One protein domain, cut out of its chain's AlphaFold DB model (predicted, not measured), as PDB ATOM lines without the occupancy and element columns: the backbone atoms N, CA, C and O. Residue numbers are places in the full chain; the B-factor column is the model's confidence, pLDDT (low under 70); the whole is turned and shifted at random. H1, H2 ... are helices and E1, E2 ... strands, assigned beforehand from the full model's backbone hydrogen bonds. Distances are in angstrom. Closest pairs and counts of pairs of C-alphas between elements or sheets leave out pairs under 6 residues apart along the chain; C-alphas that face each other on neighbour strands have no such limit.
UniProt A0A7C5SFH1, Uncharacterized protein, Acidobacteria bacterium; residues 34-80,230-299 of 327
ATOM      1  N   ALA A  34     -20.282 -22.816 -29.278       56.84
ATOM      2  CA  ALA A  34     -21.714 -23.069 -29.082       56.84
ATOM      3  C   ALA A  34     -22.310 -24.199 -29.957       56.84
ATOM      4  O   ALA A  34     -23.231 -24.900 -29.534       56.84
ATOM      5  N   PHE A  35     -21.792 -24.419 -31.171       66.44
ATOM      6  CA  PHE A  35     -22.250 -25.506 -32.048       66.44
ATOM      7  C   PHE A  35     -21.656 -26.866 -31.652       66.44
ATOM      8  O   PHE A  35     -22.237 -27.904 -31.973       66.44
ATOM      9  N   ARG A  36     -20.521 -26.891 -30.936       68.31
ATOM     10  CA  ARG A  36     -19.912 -28.142 -30.457       68.31
ATOM     11  C   ARG A  36     -20.720 -28.717 -29.306       68.31
ATOM     12  O   ARG A  36     -21.187 -29.849 -29.411       68.31
ATOM     13  N   ALA A  37     -20.951 -27.929 -28.259       71.50
ATOM     14  CA  ALA A  37     -21.709 -28.359 -27.087       71.50
ATOM     15  C   ALA A  37     -23.123 -28.847 -27.449       71.50
ATOM     16  O   ALA A  37     -23.574 -29.881 -26.953       71.50
ATOM     17  N   GLN A  38     -23.776 -28.188 -28.416       78.38
ATOM     18  CA  GLN A  38     -25.042 -28.665 -28.976       78.38
ATOM     19  C   GLN A  38     -24.937 -30.079 -29.564       78.38
ATOM     20  O   GLN A  38     -25.773 -30.933 -29.277       78.38
ATOM     21  N   ARG A  39     -23.900 -30.347 -30.363       79.81
ATOM     22  CA  ARG A  39     -23.691 -31.653 -31.001       79.81
ATOM     23  C   ARG A  39     -23.392 -32.751 -29.979       79.81
ATOM     24  O   ARG A  39     -23.851 -33.881 -30.150       79.81
ATOM     25  N   HIS A  40     -22.642 -32.436 -28.921       80.88
ATOM     26  CA  HIS A  40     -22.445 -33.342 -27.787       80.88
ATOM     27  C   HIS A  40     -23.789 -33.658 -27.123       80.88
ATOM     28  O   HIS A  40     -24.166 -34.829 -27.036       80.88
ATOM     29  N   PHE A  41     -24.556 -32.631 -26.751       84.56
ATOM     30  CA  PHE A  41     -25.878 -32.805 -26.152       84.56
ATOM     31  C   PHE A  41     -26.790 -33.695 -27.003       84.56
ATOM     32  O   PHE A  41     -27.346 -34.662 -26.492       84.56
ATOM     33  N   GLU A  42     -26.905 -33.421 -28.306       87.44
ATOM     34  CA  GLU A  42     -27.734 -34.202 -29.230       87.44
ATOM     35  C   GLU A  42     -27.316 -35.680 -29.277       87.44
ATOM     36  O   GLU A  42     -28.176 -36.562 -29.247       87.44
ATOM     37  N   ARG A  43     -26.007 -35.970 -29.277       87.19
ATOM     38  CA  ARG A  43     -25.479 -37.345 -29.238       87.19
ATOM     39  C   ARG A  43     -25.793 -38.057 -27.925       87.19
ATOM     40  O   ARG A  43     -26.253 -39.197 -27.958       87.19
ATOM     41  N   GLY A  44     -25.563 -37.401 -26.788       88.50
ATOM     42  CA  GLY A  44     -25.877 -37.966 -25.474       88.50
ATOM     43  C   GLY A  44     -27.378 -38.201 -25.297       88.50
ATOM     44  O   GLY A  44     -27.794 -39.261 -24.837       88.50
ATOM     45  N   ALA A  45     -28.204 -37.251 -25.741       89.62
ATOM     46  CA  ALA A  45     -29.657 -37.363 -25.711       89.62
ATOM     47  C   ALA A  45     -30.160 -38.518 -26.589       89.62
ATOM     48  O   ALA A  45     -31.023 -39.284 -26.163       89.62
ATOM     49  N   ALA A  46     -29.613 -38.671 -27.800       92.19
ATOM     50  CA  ALA A  46     -29.941 -39.796 -28.672       92.19
ATOM     51  C   ALA A  46     -29.568 -41.140 -28.029       92.19
ATOM     52  O   ALA A  46     -30.366 -42.073 -28.071       92.19
ATOM     53  N   PHE A  47     -28.399 -41.221 -27.385       92.50
ATOM     54  CA  PHE A  47     -27.978 -42.428 -26.678       92.50
ATOM     55  C   PHE A  47     -28.923 -42.774 -25.520       92.50
ATOM     56  O   PHE A  47     -29.400 -43.905 -25.462       92.50
ATOM     57  N   LEU A  48     -29.261 -41.811 -24.652       90.75
ATOM     58  CA  LEU A  48     -30.187 -42.041 -23.536       90.75
ATOM     59  C   LEU A  48     -31.556 -42.537 -24.023       90.75
ATOM     60  O   LEU A  48     -32.077 -43.499 -23.473       90.75
ATOM     61  N   ARG A  49     -32.116 -41.946 -25.087       92.56
ATOM     62  CA  ARG A  49     -33.388 -42.412 -25.676       92.56
ATOM     63  C   ARG A  49     -33.314 -43.816 -26.265       92.56
ATOM     64  O   ARG A  49     -34.335 -44.483 -26.363       92.56
ATOM     65  N   SER A  50     -32.130 -44.241 -26.695       92.75
ATOM     66  CA  SER A  50     -31.911 -45.569 -27.272       92.75
ATOM     67  C   SER A  50     -31.650 -46.660 -26.234       92.75
ATOM     68  O   SER A  50     -31.478 -47.816 -26.617       92.75
ATOM     69  N   LEU A  51     -31.586 -46.312 -24.941       93.12
ATOM     70  CA  LEU A  51     -31.359 -47.300 -23.894       93.12
ATOM     71  C   LEU A  51     -32.512 -48.316 -23.876       93.12
ATOM     72  O   LEU A  51     -33.672 -47.917 -23.776       93.12
ATOM     73  N   PRO A  52     -32.216 -49.623 -23.966       93.12
ATOM     74  CA  PRO A  52     -33.243 -50.649 -23.867       93.12
ATOM     75  C   PRO A  52     -33.773 -50.746 -22.435       93.12
ATOM     76  O   PRO A  52     -33.012 -50.622 -21.468       93.12
ATOM     77  N   ASP A  53     -35.063 -51.041 -22.293       92.81
ATOM     78  CA  ASP A  53     -35.633 -51.423 -21.000       92.81
ATOM     79  C   ASP A  53     -34.855 -52.602 -20.394       92.81
ATOM     80  O   ASP A  53     -34.360 -53.489 -21.094       92.81
ATOM     81  N   GLY A  54     -34.713 -52.583 -19.071       91.50
ATOM     82  CA  GLY A  54     -33.833 -53.485 -18.334       91.50
ATOM     83  C   GLY A  54     -32.384 -53.003 -18.234       91.50
ATOM     84  O   GLY A  54     -31.592 -53.664 -17.568       91.50
ATOM     85  N   THR A  55     -32.022 -51.864 -18.840       94.19
ATOM     86  CA  THR A  55     -30.724 -51.221 -18.576       94.19
ATOM     87  C   THR A  55     -30.620 -50.861 -17.098       94.19
ATOM     88  O   THR A  55     -31.494 -50.169 -16.571       94.19
ATOM     89  N   THR A  56     -29.529 -51.264 -16.449       94.44
ATOM     90  CA  THR A  56     -29.180 -50.791 -15.107       94.44
ATOM     91  C   THR A  56     -28.008 -49.819 -15.168       94.44
ATOM     92  O   THR A  56     -27.143 -49.897 -16.042       94.44
ATOM     93  N   ILE A  57     -28.013 -48.837 -14.274       91.94
ATOM     94  CA  ILE A  57     -26.980 -47.814 -14.152       91.94
ATOM     95  C   ILE A  57     -26.560 -47.786 -12.693       91.94
ATOM     96  O   ILE A  57     -27.302 -47.311 -11.834       91.94
ATOM     97  N   HIS A  58     -25.372 -48.305 -12.419       90.56
ATOM     98  CA  HIS A  58     -24.767 -48.232 -11.102       90.56
ATOM     99  C   HIS A  58     -24.034 -46.901 -10.955       90.56
ATOM    100  O   HIS A  58     -23.268 -46.510 -11.837       90.56
ATOM    101  N   VAL A  59     -24.282 -46.203  -9.854       83.81
ATOM    102  CA  VAL A  59     -23.659 -44.921  -9.531       83.81
ATOM    103  C   VAL A  59     -22.824 -45.113  -8.279       83.81
ATOM    104  O   VAL A  59     -23.367 -45.462  -7.235       83.81
ATOM    105  N   GLU A  60     -21.524 -44.866  -8.387       79.50
ATOM    106  CA  GLU A  60     -20.567 -44.884  -7.282       79.50
ATOM    107  C   GLU A  60     -20.005 -43.475  -7.110       79.50
ATOM    108  O   GLU A  60     -19.444 -42.903  -8.044       79.50
ATOM    109  N   ARG A  61     -20.191 -42.900  -5.925       73.94
ATOM    110  CA  ARG A  61     -19.721 -41.557  -5.598       73.94
ATOM    111  C   ARG A  61     -18.352 -41.591  -4.926       73.94
ATOM    112  O   ARG A  61     -17.998 -42.570  -4.271       73.94
ATOM    113  N   ASN A  62     -17.612 -40.491  -5.014       62.09
ATOM    114  CA  ASN A  62     -16.317 -40.318  -4.347       62.09
ATOM    115  C   ASN A  62     -16.383 -40.478  -2.828       62.09
ATOM    116  O   ASN A  62     -15.398 -40.866  -2.206       62.09
ATOM    117  N   ASP A  63     -17.533 -40.173  -2.224       59.34
ATOM    118  CA  ASP A  63     -17.767 -40.369  -0.792       59.34
ATOM    119  C   ASP A  63     -18.042 -41.837  -0.411       59.34
ATOM    120  O   ASP A  63     -18.307 -42.137   0.753       59.34
ATOM    121  N   GLY A  64     -17.978 -42.754  -1.384       64.44
ATOM    122  CA  GLY A  64     -18.222 -44.182  -1.224       64.44
ATOM    123  C   GLY A  64     -19.698 -44.573  -1.267       64.44
ATOM    124  O   GLY A  64     -20.008 -45.762  -1.170       64.44
ATOM    125  N   SER A  65     -20.625 -43.618  -1.410       67.25
ATOM    126  CA  SER A  65     -22.043 -43.944  -1.547       67.25
ATOM    127  C   SER A  65     -22.344 -44.561  -2.915       67.25
ATOM    128  O   SER A  65     -21.771 -44.188  -3.940       67.25
ATOM    129  N   GLN A  66     -23.248 -45.542  -2.923       77.56
ATOM    130  CA  GLN A  66     -23.608 -46.304  -4.114       77.56
ATOM    131  C   GLN A  66     -25.122 -46.456  -4.227       77.56
ATOM    132  O   GLN A  66     -25.807 -46.675  -3.225       77.56
ATOM    133  N   PHE A  67     -25.646 -46.361  -5.446       77.88
ATOM    134  CA  PHE A  67     -27.042 -46.677  -5.745       77.88
ATOM    135  C   PHE A  67     -27.207 -47.148  -7.188       77.88
ATOM    136  O   PHE A  67     -26.360 -46.904  -8.045       77.88
ATOM    137  N   GLU A  68     -28.321 -47.822  -7.460       86.38
ATOM    138  CA  GLU A  68     -28.649 -48.324  -8.791       86.38
ATOM    139  C   GLU A  68     -29.900 -47.636  -9.339       86.38
ATOM    140  O   GLU A  68     -30.878 -47.399  -8.617       86.38
ATOM    141  N   LEU A  69     -29.858 -47.318 -10.632       87.88
ATOM    142  CA  LEU A  69     -31.021 -46.963 -11.427       87.88
ATOM    143  C   LEU A  69     -31.354 -48.112 -12.383       87.88
ATOM    144  O   LEU A  69     -30.463 -48.615 -13.055       87.88
ATOM    145  N   ALA A  70     -32.623 -48.476 -12.516       90.12
ATOM    146  CA  ALA A  70     -33.106 -49.443 -13.493       90.12
ATOM    147  C   ALA A  70     -34.106 -48.774 -14.438       90.12
ATOM    148  O   ALA A  70     -35.091 -48.186 -13.990       90.12
ATOM    149  N   LEU A  71     -33.870 -48.877 -15.743       91.19
ATOM    150  CA  LEU A  71     -34.798 -48.415 -16.768       91.19
ATOM    151  C   LEU A  71     -35.915 -49.448 -16.943       91.19
ATOM    152  O   LEU A  71     -35.647 -50.599 -17.291       91.19
ATOM    153  N   ARG A  72     -37.159 -49.050 -16.685       90.50
ATOM    154  CA  ARG A  72     -38.353 -49.878 -16.888       90.50
ATOM    155  C   ARG A  72     -39.414 -49.011 -17.552       90.50
ATOM    156  O   ARG A  72     -39.693 -47.925 -17.058       90.50
ATOM    157  N   GLU A  73     -39.975 -49.468 -18.665       89.69
ATOM    158  CA  GLU A  73     -41.020 -48.750 -19.404       89.69
ATOM    159  C   GLU A  73     -40.596 -47.315 -19.791       89.69
ATOM    160  O   GLU A  73     -41.386 -46.372 -19.734       89.69
ATOM    161  N   GLY A  74     -39.318 -47.121 -20.150       85.25
ATOM    162  CA  GLY A  74     -38.755 -45.805 -20.490       85.25
ATOM    163  C   GLY A  74     -38.551 -44.851 -19.301       85.25
ATOM    164  O   GLY A  74     -38.215 -43.674 -19.491       85.25
ATOM    165  N   VAL A  75     -38.731 -45.344 -18.074       85.38
ATOM    166  CA  VAL A  75     -38.632 -44.584 -16.828       85.38
ATOM    167  C   VAL A  75     -37.480 -45.102 -15.972       85.38
ATOM    168  O   VAL A  75     -37.308 -46.304 -15.784       85.38
ATOM    169  N   LEU A  76     -36.658 -44.192 -15.445       84.06
ATOM    170  CA  LEU A  76     -35.606 -44.559 -14.501       84.06
ATOM    171  C   LEU A  76     -36.215 -44.775 -13.111       84.06
ATOM    172  O   LEU A  76     -36.859 -43.897 -12.538       84.06
ATOM    173  N   HIS A  77     -35.988 -45.950 -12.546       81.25
ATOM    174  CA  HIS A  77     -36.370 -46.308 -11.184       81.25
ATOM    175  C   HIS A  77     -35.125 -46.471 -10.333       81.25
ATOM    176  O   HIS A  77     -34.086 -46.857 -10.839       81.25
ATOM    177  N   THR A  78     -35.221 -46.220  -9.035       78.94
ATOM    178  CA  THR A  78     -34.139 -46.509  -8.091       78.94
ATOM    179  C   THR A  78     -34.720 -47.112  -6.832       78.94
ATOM    180  O   THR A  78     -35.736 -46.636  -6.326       78.94
ATOM    181  N   GLU A  79     -34.130 -48.196  -6.348       76.00
ATOM    182  CA  GLU A  79     -34.546 -48.778  -5.080       76.00
ATOM    183  C   GLU A  79     -33.820 -48.044  -3.958       76.00
ATOM    184  O   GLU A  79     -32.607 -48.151  -3.792       76.00
ATOM    185  N   LEU A  80     -34.576 -47.246  -3.206       70.44
ATOM    186  CA  LEU A  80     -34.069 -46.534  -2.042       70.44
ATOM    187  C   LEU A  80     -34.480 -47.295  -0.781       70.44
ATOM    188  O   LEU A  80     -35.660 -47.639  -0.640       70.44
ATOM    189  N   PRO A 230     -33.669 -39.443 -10.105       52.72
ATOM    190  CA  PRO A 230     -34.535 -39.616 -11.260       52.72
ATOM    191  C   PRO A 230     -35.638 -40.644 -10.996       52.72
ATOM    192  O   PRO A 230     -36.141 -41.219 -11.948       52.72
ATOM    193  N   TYR A 231     -36.017 -40.915  -9.741       61.16
ATOM    194  CA  TYR A 231     -37.040 -41.923  -9.448       61.16
ATOM    195  C   TYR A 231     -38.360 -41.585 -10.150       61.16
ATOM    196  O   TYR A 231     -38.952 -40.534  -9.895       61.16
ATOM    197  N   GLY A 232     -38.825 -42.471 -11.027       61.53
ATOM    198  CA  GLY A 232     -40.048 -42.241 -11.793       61.53
ATOM    199  C   GLY A 232     -39.891 -41.192 -12.902       61.53
ATOM    200  O   GLY A 232     -40.890 -40.672 -13.395       61.53
ATOM    201  N   LEU A 233     -38.659 -40.844 -13.291       70.06
ATOM    202  CA  LEU A 233     -38.390 -39.858 -14.333       70.06
ATOM    203  C   LEU A 233     -38.251 -40.537 -15.700       70.06
ATOM    204  O   LEU A 233     -37.332 -41.328 -15.923       70.06
ATOM    205  N   ALA A 234     -39.130 -40.176 -16.634       83.06
ATOM    206  CA  ALA A 234     -38.981 -40.551 -18.035       83.06
ATOM    207  C   ALA A 234     -37.705 -39.933 -18.626       83.06
ATOM    208  O   ALA A 234     -37.399 -38.760 -18.374       83.06
ATOM    209  N   ILE A 235     -36.990 -40.693 -19.458       84.38
ATOM    210  CA  ILE A 235     -35.741 -40.232 -20.088       84.38
ATOM    211  C   ILE A 235     -35.940 -38.920 -20.856       84.38
ATOM    212  O   ILE A 235     -35.115 -38.009 -20.757       84.38
ATOM    213  N   ASP A 236     -37.060 -38.767 -21.562       85.44
ATOM    214  CA  ASP A 236     -37.338 -37.535 -22.302       85.44
ATOM    215  C   ASP A 236     -37.465 -36.314 -21.392       85.44
ATOM    216  O   ASP A 236     -36.995 -35.232 -21.747       85.44
ATOM    217  N   ARG A 237     -38.017 -36.484 -20.185       81.50
ATOM    218  CA  ARG A 237     -38.119 -35.389 -19.218       81.50
ATOM    219  C   ARG A 237     -36.755 -35.009 -18.646       81.50
ATOM    220  O   ARG A 237     -36.504 -33.825 -18.431       81.50
ATOM    221  N   LEU A 238     -35.865 -35.983 -18.437       78.06
ATOM    222  CA  LEU A 238     -34.469 -35.723 -18.070       78.06
ATOM    223  C   LEU A 238     -33.783 -34.865 -19.139       78.06
ATOM    224  O   LEU A 238     -33.168 -33.852 -18.808       78.06
ATOM    225  N   ILE A 239     -33.921 -35.249 -20.410       84.75
ATOM    226  CA  ILE A 239     -33.310 -34.537 -21.538       84.75
ATOM    227  C   ILE A 239     -33.884 -33.123 -21.663       84.75
ATOM    228  O   ILE A 239     -33.121 -32.170 -21.803       84.75
ATOM    229  N   GLU A 240     -35.208 -32.966 -21.582       82.69
ATOM    230  CA  GLU A 240     -35.870 -31.657 -21.613       82.69
ATOM    231  C   GLU A 240     -35.365 -30.750 -20.483       82.69
ATOM    232  O   GLU A 240     -35.030 -29.589 -20.716       82.69
ATOM    233  N   ASP A 241     -35.273 -31.281 -19.260       70.69
ATOM    234  CA  ASP A 241     -34.811 -30.531 -18.095       70.69
ATOM    235  C   ASP A 241     -33.372 -30.038 -18.260       70.69
ATOM    236  O   ASP A 241     -33.086 -28.885 -17.932       70.69
ATOM    237  N   VAL A 242     -32.473 -30.886 -18.761       68.88
ATOM    238  CA  VAL A 242     -31.068 -30.519 -18.992       68.88
ATOM    239  C   VAL A 242     -30.923 -29.596 -20.214       68.88
ATOM    240  O   VAL A 242     -30.066 -28.717 -20.226       68.88
ATOM    241  N   GLY A 243     -31.799 -29.726 -21.216       69.56
ATOM    242  CA  GLY A 243     -31.802 -28.907 -22.432       69.56
ATOM    243  C   GLY A 243     -32.335 -27.478 -22.261       69.56
ATOM    244  O   GLY A 243     -32.206 -26.664 -23.180       69.56
ATOM    245  N   LYS A 244     -32.923 -27.136 -21.104       71.19
ATOM    246  CA  LYS A 244     -33.384 -25.770 -20.796       71.19
ATOM    247  C   LYS A 244     -32.224 -24.780 -20.876       71.19
ATOM    248  O   LYS A 244     -31.148 -25.037 -20.347       71.19
ATOM    249  N   LYS A 245     -32.465 -23.604 -21.470       60.72
ATOM    250  CA  LYS A 245     -31.435 -22.580 -21.747       60.72
ATOM    251  C   LYS A 245     -30.541 -22.262 -20.541       60.72
ATOM    252  O   LYS A 245     -29.334 -22.165 -20.705       60.72
ATOM    253  N   SER A 246     -31.120 -22.146 -19.347       58.66
ATOM    254  CA  SER A 246     -30.377 -21.841 -18.118       58.66
ATOM    255  C   SER A 246     -29.414 -22.948 -17.675       58.66
ATOM    256  O   SER A 246     -28.464 -22.644 -16.979       58.66
ATOM    257  N   ARG A 247     -29.662 -24.208 -18.053       55.12
ATOM    258  CA  ARG A 247     -28.850 -25.388 -17.691       55.12
ATOM    259  C   ARG A 247     -27.950 -25.858 -18.817       55.12
ATOM    260  O   ARG A 247     -26.911 -26.464 -18.592       55.12
ATOM    261  N   ARG A 248     -28.347 -25.556 -20.049       56.97
ATOM    262  CA  ARG A 248     -27.539 -25.790 -21.236       56.97
ATOM    263  C   ARG A 248     -26.248 -24.968 -21.210       56.97
ATOM    264  O   ARG A 248     -25.226 -25.491 -21.629       56.97
ATOM    265  N   MET A 249     -26.272 -23.755 -20.646       56.75
ATOM    266  CA  MET A 249     -25.056 -22.959 -20.417       56.75
ATOM    267  C   MET A 249     -24.002 -23.731 -19.607       56.75
ATOM    268  O   MET A 249     -22.815 -23.648 -19.911       56.75
ATOM    269  N   ASP A 250     -24.432 -24.561 -18.653       56.09
ATOM    270  CA  ASP A 250     -23.537 -25.385 -17.836       56.09
ATOM    271  C   ASP A 250     -22.957 -26.582 -18.602       56.09
ATOM    272  O   ASP A 250     -21.942 -27.136 -18.196       56.09
ATOM    273  N   LEU A 251     -23.596 -27.021 -19.690       60.12
ATOM    274  CA  LEU A 251     -23.021 -28.012 -20.602       60.12
ATOM    275  C   LEU A 251     -22.043 -27.355 -21.570       60.12
ATOM    276  O   LEU A 251     -20.996 -27.927 -21.864       60.12
ATOM    277  N   ASP A 252     -22.388 -26.157 -22.047       63.09
ATOM    278  CA  ASP A 252     -21.535 -25.375 -22.932       63.09
ATOM    279  C   ASP A 252     -20.173 -25.154 -22.257       63.09
ATOM    280  O   ASP A 252     -19.153 -25.480 -22.852       63.09
ATOM    281  N   LEU A 253     -20.141 -24.758 -20.979       61.09
ATOM    282  CA  LEU A 253     -18.897 -24.605 -20.208       61.09
ATOM    283  C   LEU A 253     -17.985 -25.845 -20.226       61.09
ATOM    284  O   LEU A 253     -16.771 -25.702 -20.286       61.09
ATOM    285  N   TYR A 254     -18.542 -27.056 -20.207       61.88
ATOM    286  CA  TYR A 254     -17.744 -28.281 -20.069       61.88
ATOM    287  C   TYR A 254     -17.311 -28.864 -21.406       61.88
ATOM    288  O   TYR A 254     -16.277 -29.522 -21.481       61.88
ATOM    289  N   PHE A 255     -18.099 -28.650 -22.458       66.38
ATOM    290  CA  PHE A 255     -17.787 -29.162 -23.790       66.38
ATOM    291  C   PHE A 255     -17.104 -28.127 -24.689       66.38
ATOM    292  O   PHE A 255     -16.599 -28.506 -25.743       66.38
ATOM    293  N   ASN A 256     -17.070 -26.846 -24.305       64.31
ATOM    294  CA  ASN A 256     -16.472 -25.787 -25.123       64.31
ATOM    295  C   ASN A 256     -14.969 -25.996 -25.357       64.31
ATOM    296  O   ASN A 256     -14.517 -25.806 -26.488       64.31
ATOM    297  N   ASP A 257     -14.235 -26.442 -24.334       59.19
ATOM    298  CA  ASP A 257     -12.774 -26.617 -24.390       59.19
ATOM    299  C   ASP A 257     -12.349 -28.025 -24.837       59.19
ATOM    300  O   ASP A 257     -11.163 -28.340 -24.935       59.19
ATOM    301  N   ILE A 258     -13.314 -28.901 -25.136       61.91
ATOM    302  CA  ILE A 258     -13.034 -30.250 -25.612       61.91
ATOM    303  C   ILE A 258     -12.953 -30.231 -27.142       61.91
ATOM    304  O   ILE A 258     -13.954 -30.182 -27.859       61.91
ATOM    305  N   ASP A 259     -11.732 -30.336 -27.660       58.06
ATOM    306  CA  ASP A 259     -11.459 -30.306 -29.106       58.06
ATOM    307  C   ASP A 259     -11.923 -31.559 -29.867       58.06
ATOM    308  O   ASP A 259     -11.936 -31.584 -31.100       58.06
ATOM    309  N   ARG A 260     -12.310 -32.618 -29.149       65.44
ATOM    310  CA  ARG A 260     -12.734 -33.901 -29.720       65.44
ATOM    311  C   ARG A 260     -14.158 -34.240 -29.321       65.44
ATOM    312  O   ARG A 260     -14.536 -34.141 -28.155       65.44
ATOM    313  N   VAL A 261     -14.933 -34.745 -30.280       69.31
ATOM    314  CA  VAL A 261     -16.276 -35.231 -29.963       69.31
ATOM    315  C   VAL A 261     -16.177 -36.406 -28.999       69.31
ATOM    316  O   VAL A 261     -15.442 -37.355 -29.252       69.31
ATOM    317  N   GLN A 262     -16.935 -36.337 -27.912       75.62
ATOM    318  CA  GLN A 262     -16.970 -37.375 -26.898       75.62
ATOM    319  C   GLN A 262     -17.833 -38.541 -27.396       75.62
ATOM    320  O   GLN A 262     -18.798 -38.320 -28.149       75.62
ATOM    321  N   PRO A 263     -17.521 -39.779 -26.981       81.88
ATOM    322  CA  PRO A 263     -18.393 -40.919 -27.205       81.88
ATOM    323  C   PRO A 263     -19.835 -40.643 -26.731       81.88
ATOM    324  O   PRO A 263     -20.044 -39.928 -25.743       81.88
ATOM    325  N   PRO A 264     -20.860 -41.204 -27.407       86.56
ATOM    326  CA  PRO A 264     -22.256 -40.977 -27.027       86.56
ATOM    327  C   PRO A 264     -22.569 -41.390 -25.585       86.56
ATOM    328  O   PRO A 264     -23.283 -40.667 -24.897       86.56
ATOM    329  N   ILE A 265     -22.003 -42.511 -25.123       84.88
ATOM    330  CA  ILE A 265     -22.192 -43.009 -23.755       84.88
ATOM    331  C   ILE A 265     -21.575 -42.074 -22.711       84.88
ATOM    332  O   ILE A 265     -22.214 -41.807 -21.701       84.88
ATOM    333  N   ASP A 266     -20.402 -41.500 -22.982       81.50
ATOM    334  CA  ASP A 266     -19.741 -40.565 -22.065       81.50
ATOM    335  C   ASP A 266     -20.542 -39.269 -21.954       81.50
ATOM    336  O   ASP A 266     -20.768 -38.732 -20.869       81.50
ATOM    337  N   THR A 267     -21.061 -38.799 -23.088       82.75
ATOM    338  CA  THR A 267     -21.909 -37.609 -23.103       82.75
ATOM    339  C   THR A 267     -23.240 -37.867 -22.397       82.75
ATOM    340  O   THR A 267     -23.705 -37.027 -21.634       82.75
ATOM    341  N   ALA A 268     -23.846 -39.039 -22.596       86.00
ATOM    342  CA  ALA A 268     -25.049 -39.464 -21.885       86.00
ATOM    343  C   ALA A 268     -24.827 -39.595 -20.374       86.00
ATOM    344  O   ALA A 268     -25.661 -39.132 -19.595       86.00
ATOM    345  N   ALA A 269     -23.695 -40.176 -19.965       83.12
ATOM    346  CA  ALA A 269     -23.273 -40.251 -18.575       83.12
ATOM    347  C   ALA A 269     -23.183 -38.854 -17.974       83.12
ATOM    348  O   ALA A 269     -23.721 -38.634 -16.900       83.12
ATOM    349  N   TYR A 270     -22.611 -37.895 -18.699       78.56
ATOM    350  CA  TYR A 270     -22.544 -36.512 -18.254       78.56
ATOM    351  C   TYR A 270     -23.932 -35.858 -18.122       78.56
ATOM    352  O   TYR A 270     -24.219 -35.234 -17.104       78.56
ATOM    353  N   LEU A 271     -24.843 -36.042 -19.085       80.75
ATOM    354  CA  LEU A 271     -26.222 -35.527 -18.979       80.75
ATOM    355  C   LEU A 271     -26.965 -36.115 -17.770       80.75
ATOM    356  O   LEU A 271     -27.641 -35.390 -17.035       80.75
ATOM    357  N   LEU A 272     -26.822 -37.423 -17.544       80.44
ATOM    358  CA  LEU A 272     -27.404 -38.107 -16.394       80.44
ATOM    359  C   LEU A 272     -26.748 -37.649 -15.086       80.44
ATOM    360  O   LEU A 272     -27.447 -37.336 -14.128       80.44
ATOM    361  N   ALA A 273     -25.427 -37.523 -15.067       73.00
ATOM    362  CA  ALA A 273     -24.652 -37.018 -13.945       73.00
ATOM    363  C   ALA A 273     -25.034 -35.595 -13.570       73.00
ATOM    364  O   ALA A 273     -25.133 -35.287 -12.391       73.00
ATOM    365  N   ARG A 274     -25.325 -34.731 -14.547       70.56
ATOM    366  CA  ARG A 274     -25.849 -33.390 -14.275       70.56
ATOM    367  C   ARG A 274     -27.218 -33.427 -13.620       70.56
ATOM    368  O   ARG A 274     -27.508 -32.586 -12.775       70.56
ATOM    369  N   ARG A 275     -28.058 -34.404 -13.970       70.44
ATOM    370  CA  ARG A 275     -29.348 -34.604 -13.301       70.44
ATOM    371  C   ARG A 275     -29.171 -35.137 -11.876       70.44
ATOM    372  O   ARG A 275     -29.861 -34.662 -10.980       70.44
ATOM    373  N   LEU A 276     -28.256 -36.091 -11.696       67.75
ATOM    374  CA  LEU A 276     -27.917 -36.754 -10.428       67.75
ATOM    375  C   LEU A 276     -27.022 -35.937  -9.503       67.75
ATOM    376  O   LEU A 276     -26.934 -36.241  -8.318       67.75
ATOM    377  N   VAL A 277     -26.394 -34.910 -10.057       60.97
ATOM    378  CA  VAL A 277     -25.537 -33.941  -9.382       60.97
ATOM    379  C   VAL A 277     -24.351 -34.617  -8.731       60.97
ATOM    380  O   VAL A 277     -24.203 -34.711  -7.517       60.97
ATOM    381  N   LEU A 278     -23.534 -35.146  -9.618       60.62
ATOM    382  CA  LEU A 278     -22.321 -35.859  -9.295       60.62
ATOM    383  C   LEU A 278     -21.146 -34.882  -9.406       60.62
ATOM    384  O   LEU A 278     -21.067 -34.124 -10.376       60.62
ATOM    385  N   ALA A 279     -20.285 -34.859  -8.389       48.50
ATOM    386  CA  ALA A 279     -19.333 -33.779  -8.091       48.50
ATOM    387  C   ALA A 279     -17.959 -33.959  -8.773       48.50
ATOM    388  O   ALA A 279     -16.947 -33.404  -8.351       48.50
ATOM    389  N   GLY A 280     -17.912 -34.746  -9.852       54.00
ATOM    390  CA  GLY A 280     -16.653 -35.213 -10.435       54.00
ATOM    391  C   GLY A 280     -15.985 -36.281  -9.561       54.00
ATOM    392  O   GLY A 280     -16.320 -36.439  -8.401       54.00
ATOM    393  N   GLY A 281     -15.092 -37.090 -10.127       62.19
ATOM    394  CA  GLY A 281     -14.539 -38.343  -9.582       62.19
ATOM    395  C   GLY A 281     -15.532 -39.519  -9.497       62.19
ATOM    396  O   GLY A 281     -15.114 -40.674  -9.555       62.19
ATOM    397  N   ASP A 282     -16.832 -39.229  -9.458       68.62
ATOM    398  CA  ASP A 282     -17.910 -40.217  -9.443       68.62
ATOM    399  C   ASP A 282     -17.906 -41.115 -10.700       68.62
ATOM    400  O   ASP A 282     -17.484 -40.726 -11.797       68.62
ATOM    401  N   ARG A 283     -18.410 -42.342 -10.559       82.25
ATOM    402  CA  ARG A 283     -18.396 -43.384 -11.591       82.25
ATOM    403  C   ARG A 283     -19.813 -43.818 -11.923       82.25
ATOM    404  O   ARG A 283     -20.602 -44.129 -11.033       82.25
ATOM    405  N   LEU A 284     -20.122 -43.875 -13.216       87.12
ATOM    406  CA  LEU A 284     -21.371 -44.439 -13.730       87.12
ATOM    407  C   LEU A 284     -21.062 -45.692 -14.527       87.12
ATOM    408  O   LEU A 284     -20.392 -45.618 -15.556       87.12
ATOM    409  N   THR A 285     -21.605 -46.824 -14.106       93.38
ATOM    410  CA  THR A 285     -21.517 -48.077 -14.851       93.38
ATOM    411  C   THR A 285     -22.863 -48.394 -15.481       93.38
ATOM    412  O   THR A 285     -23.829 -48.687 -14.786       93.38
ATOM    413  N   PHE A 286     -22.922 -48.345 -16.810       93.38
ATOM    414  CA  PHE A 286     -24.085 -48.736 -17.598       93.38
ATOM    415  C   PHE A 286     -24.007 -50.226 -17.923       93.38
ATOM    416  O   PHE A 286     -23.050 -50.678 -18.554       93.38
ATOM    417  N   THR A 287     -25.039 -50.975 -17.562       95.94
ATOM    418  CA  THR A 287     -25.191 -52.392 -17.889       95.94
ATOM    419  C   THR A 287     -26.421 -52.555 -18.770       95.94
ATOM    420  O   THR A 287     -27.560 -52.535 -18.307       95.94
ATOM    421  N   LEU A 288     -26.178 -52.677 -20.074       93.81
ATOM    422  CA  LEU A 288     -27.226 -52.901 -21.065       93.81
ATOM    423  C   LEU A 288     -27.498 -54.415 -21.176       93.81
ATOM    424  O   LEU A 288     -26.549 -55.202 -21.106       93.81
ATOM    425  N   PRO A 289     -28.751 -54.854 -21.400       92.25
ATOM    426  CA  PRO A 289     -29.080 -56.265 -21.571       92.25
ATOM    427  C   PRO A 289     -28.239 -56.929 -22.669       92.25
ATOM    428  O   PRO A 289     -28.207 -56.474 -23.813       92.25
ATOM    429  N   GLY A 290     -27.553 -58.018 -22.311       90.00
ATOM    430  CA  GLY A 290     -26.723 -58.793 -23.237       90.00
ATOM    431  C   GLY A 290     -25.399 -58.131 -23.645       90.00
ATOM    432  O   GLY A 290     -24.765 -58.610 -24.582       90.00
ATOM    433  N   GLN A 291     -24.976 -57.053 -22.976       91.12
ATOM    434  CA  GLN A 291     -23.699 -56.383 -23.234       91.12
ATOM    435  C   GLN A 291     -22.829 -56.332 -21.978       91.12
ATOM    436  O   GLN A 291     -23.327 -56.355 -20.852       91.12
ATOM    437  N   GLU A 292     -21.514 -56.237 -22.175       92.19
ATOM    438  CA  GLU A 292     -20.590 -56.008 -21.067       92.19
ATOM    439  C   GLU A 292     -20.826 -54.626 -20.428       92.19
ATOM    440  O   GLU A 292     -21.093 -53.654 -21.150       92.19
ATOM    441  N   PRO A 293     -20.712 -54.512 -19.091       93.38
ATOM    442  CA  PRO A 293     -20.832 -53.237 -18.400       93.38
ATOM    443  C   PRO A 293     -19.815 -52.209 -18.899       93.38
ATOM    444  O   PRO A 293     -18.631 -52.505 -19.063       93.38
ATOM    445  N   ARG A 294     -20.259 -50.964 -19.082       91.50
ATOM    446  CA  ARG A 294     -19.405 -49.840 -19.481       91.50
ATOM    447  C   ARG A 294     -19.361 -48.806 -18.374       91.50
ATOM    448  O   ARG A 294     -20.386 -48.228 -18.032       91.50
ATOM    449  N   THR A 295     -18.171 -48.573 -17.832       89.12
ATOM    450  CA  THR A 295     -17.962 -47.586 -16.770       89.12
ATOM    451  C   THR A 295     -17.401 -46.301 -17.348       89.12
ATOM    452  O   THR A 295     -16.369 -46.322 -18.013       89.12
ATOM    453  N   VAL A 296     -18.073 -45.193 -17.060       83.56
ATOM    454  CA  VAL A 296     -17.635 -43.840 -17.381       83.56
ATOM    455  C   VAL A 296     -17.235 -43.156 -16.083       83.56
ATOM    456  O   VAL A 296     -17.977 -43.178 -15.099       83.56
ATOM    457  N   PHE A 297     -16.057 -42.545 -16.093       74.00
ATOM    458  CA  PHE A 297     -15.590 -41.702 -15.003       74.00
ATOM    459  C   PHE A 297     -16.018 -40.275 -15.290       74.00
ATOM    460  O   PHE A 297     -15.707 -39.715 -16.343       74.00
ATOM    461  N   LEU A 298     -16.741 -39.686 -14.350       68.50
ATOM    462  CA  LEU A 298     -17.057 -38.277 -14.401       68.50
ATOM    463  C   LEU A 298     -15.830 -37.557 -13.892       68.50
ATOM    464  O   LEU A 298     -15.657 -37.401 -12.694       68.50
ATOM    465  N   PHE A 299     -14.934 -37.140 -14.772       54.84
ATOM    466  CA  PHE A 299     -13.884 -36.241 -14.324       54.84
ATOM    467  C   PHE A 299     -14.548 -34.951 -13.833       54.84
ATOM    468  O   PHE A 299     -15.514 -34.503 -14.467       54.84
TER     469      PHE A 299
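AT A GLANCE: This is residues 34 to 80 and 230 to 299 of the 327 residues of an uncharacterized protein of Acidobacteria bacterium (UniProt A0A7C5SFH1). A strongly twisted wall of five antiparallel strands has H4 packed across one face, making two layers, and its other face bare. H1 crosses H4, H2 runs beside H1, and H3 crosses residues 34 to 41 of H1. The printed part has 117 residues, in the order H1 E1 E2 E3 H2 H3 H4 E4 E5; the sheet's order is E3 E2 E1 E4 E5, the class mixed. It is compact, with a radius of gyration of the C-alphas of 13.5 A and spans of 37 by 30 by 26 A.

HOW THE PARTS SIT: E1 (residues 56 to 60), E2 (66 to 72) and E3 (75 to 78) form a meander, each strand the antiparallel neighbour of the one before; N 57 and O 69 are 2.7 A apart, N 70 and O 77 2.8 A, within hydrogen-bond range. E4 (283 to 287) is the antiparallel neighbour of E1, with N 58 and O 285 within hydrogen-bond range at 2.9 A, and forms a hairpin with E5 (294 to 297), its antiparallel neighbour, with N 284 and O 296 within hydrogen-bond range at 2.9 A. H4 (264 to 276) is on the sheet at a height of 9.4 A, over E4 and E5 and only just over E1, with 3 C-alphas. H1 (34 to 49) touches H4, about perpendicular at 87 degrees, closest at C-alphas 44 and 268, 4.0 A. H2 (235 to 243) touches H1 at a shallow tilt of 13 degrees, opposite ways, closest at C-alphas 45 and 239, 6.2 A; its residues 235 to 238 only graze the sheet. H3 (245 to 255) touches H1, about perpendicular at 80 degrees, closest at C-alphas 37 and 252, 5.1 A. Every O i to N i+4 pair is within range in H2 and H4, 11 of 12 in H1 and 4 of 7 in H3.

IN THESE COORDINATES: H1 begins at C-alpha 34 (-21.714, -23.069, -29.082) and is 22.8 A long; H4 is 18.0 A, H3 15.3 A, E2 19.8 A. E5 ends at C-alpha 297 (-15.590, -41.702, -15.003).

THE WHOLE: The farthest C-alphas, of Leu 80 and Asp 259, are 38.8 A apart. Residues 81 to 229 are not printed; C-alphas 80 and 230 are 11.5 A apart. Of the links printed whole, none is long. Mean pLDDT of the printed part is 77.2, with 38 residues under 70, among them 245 to 261.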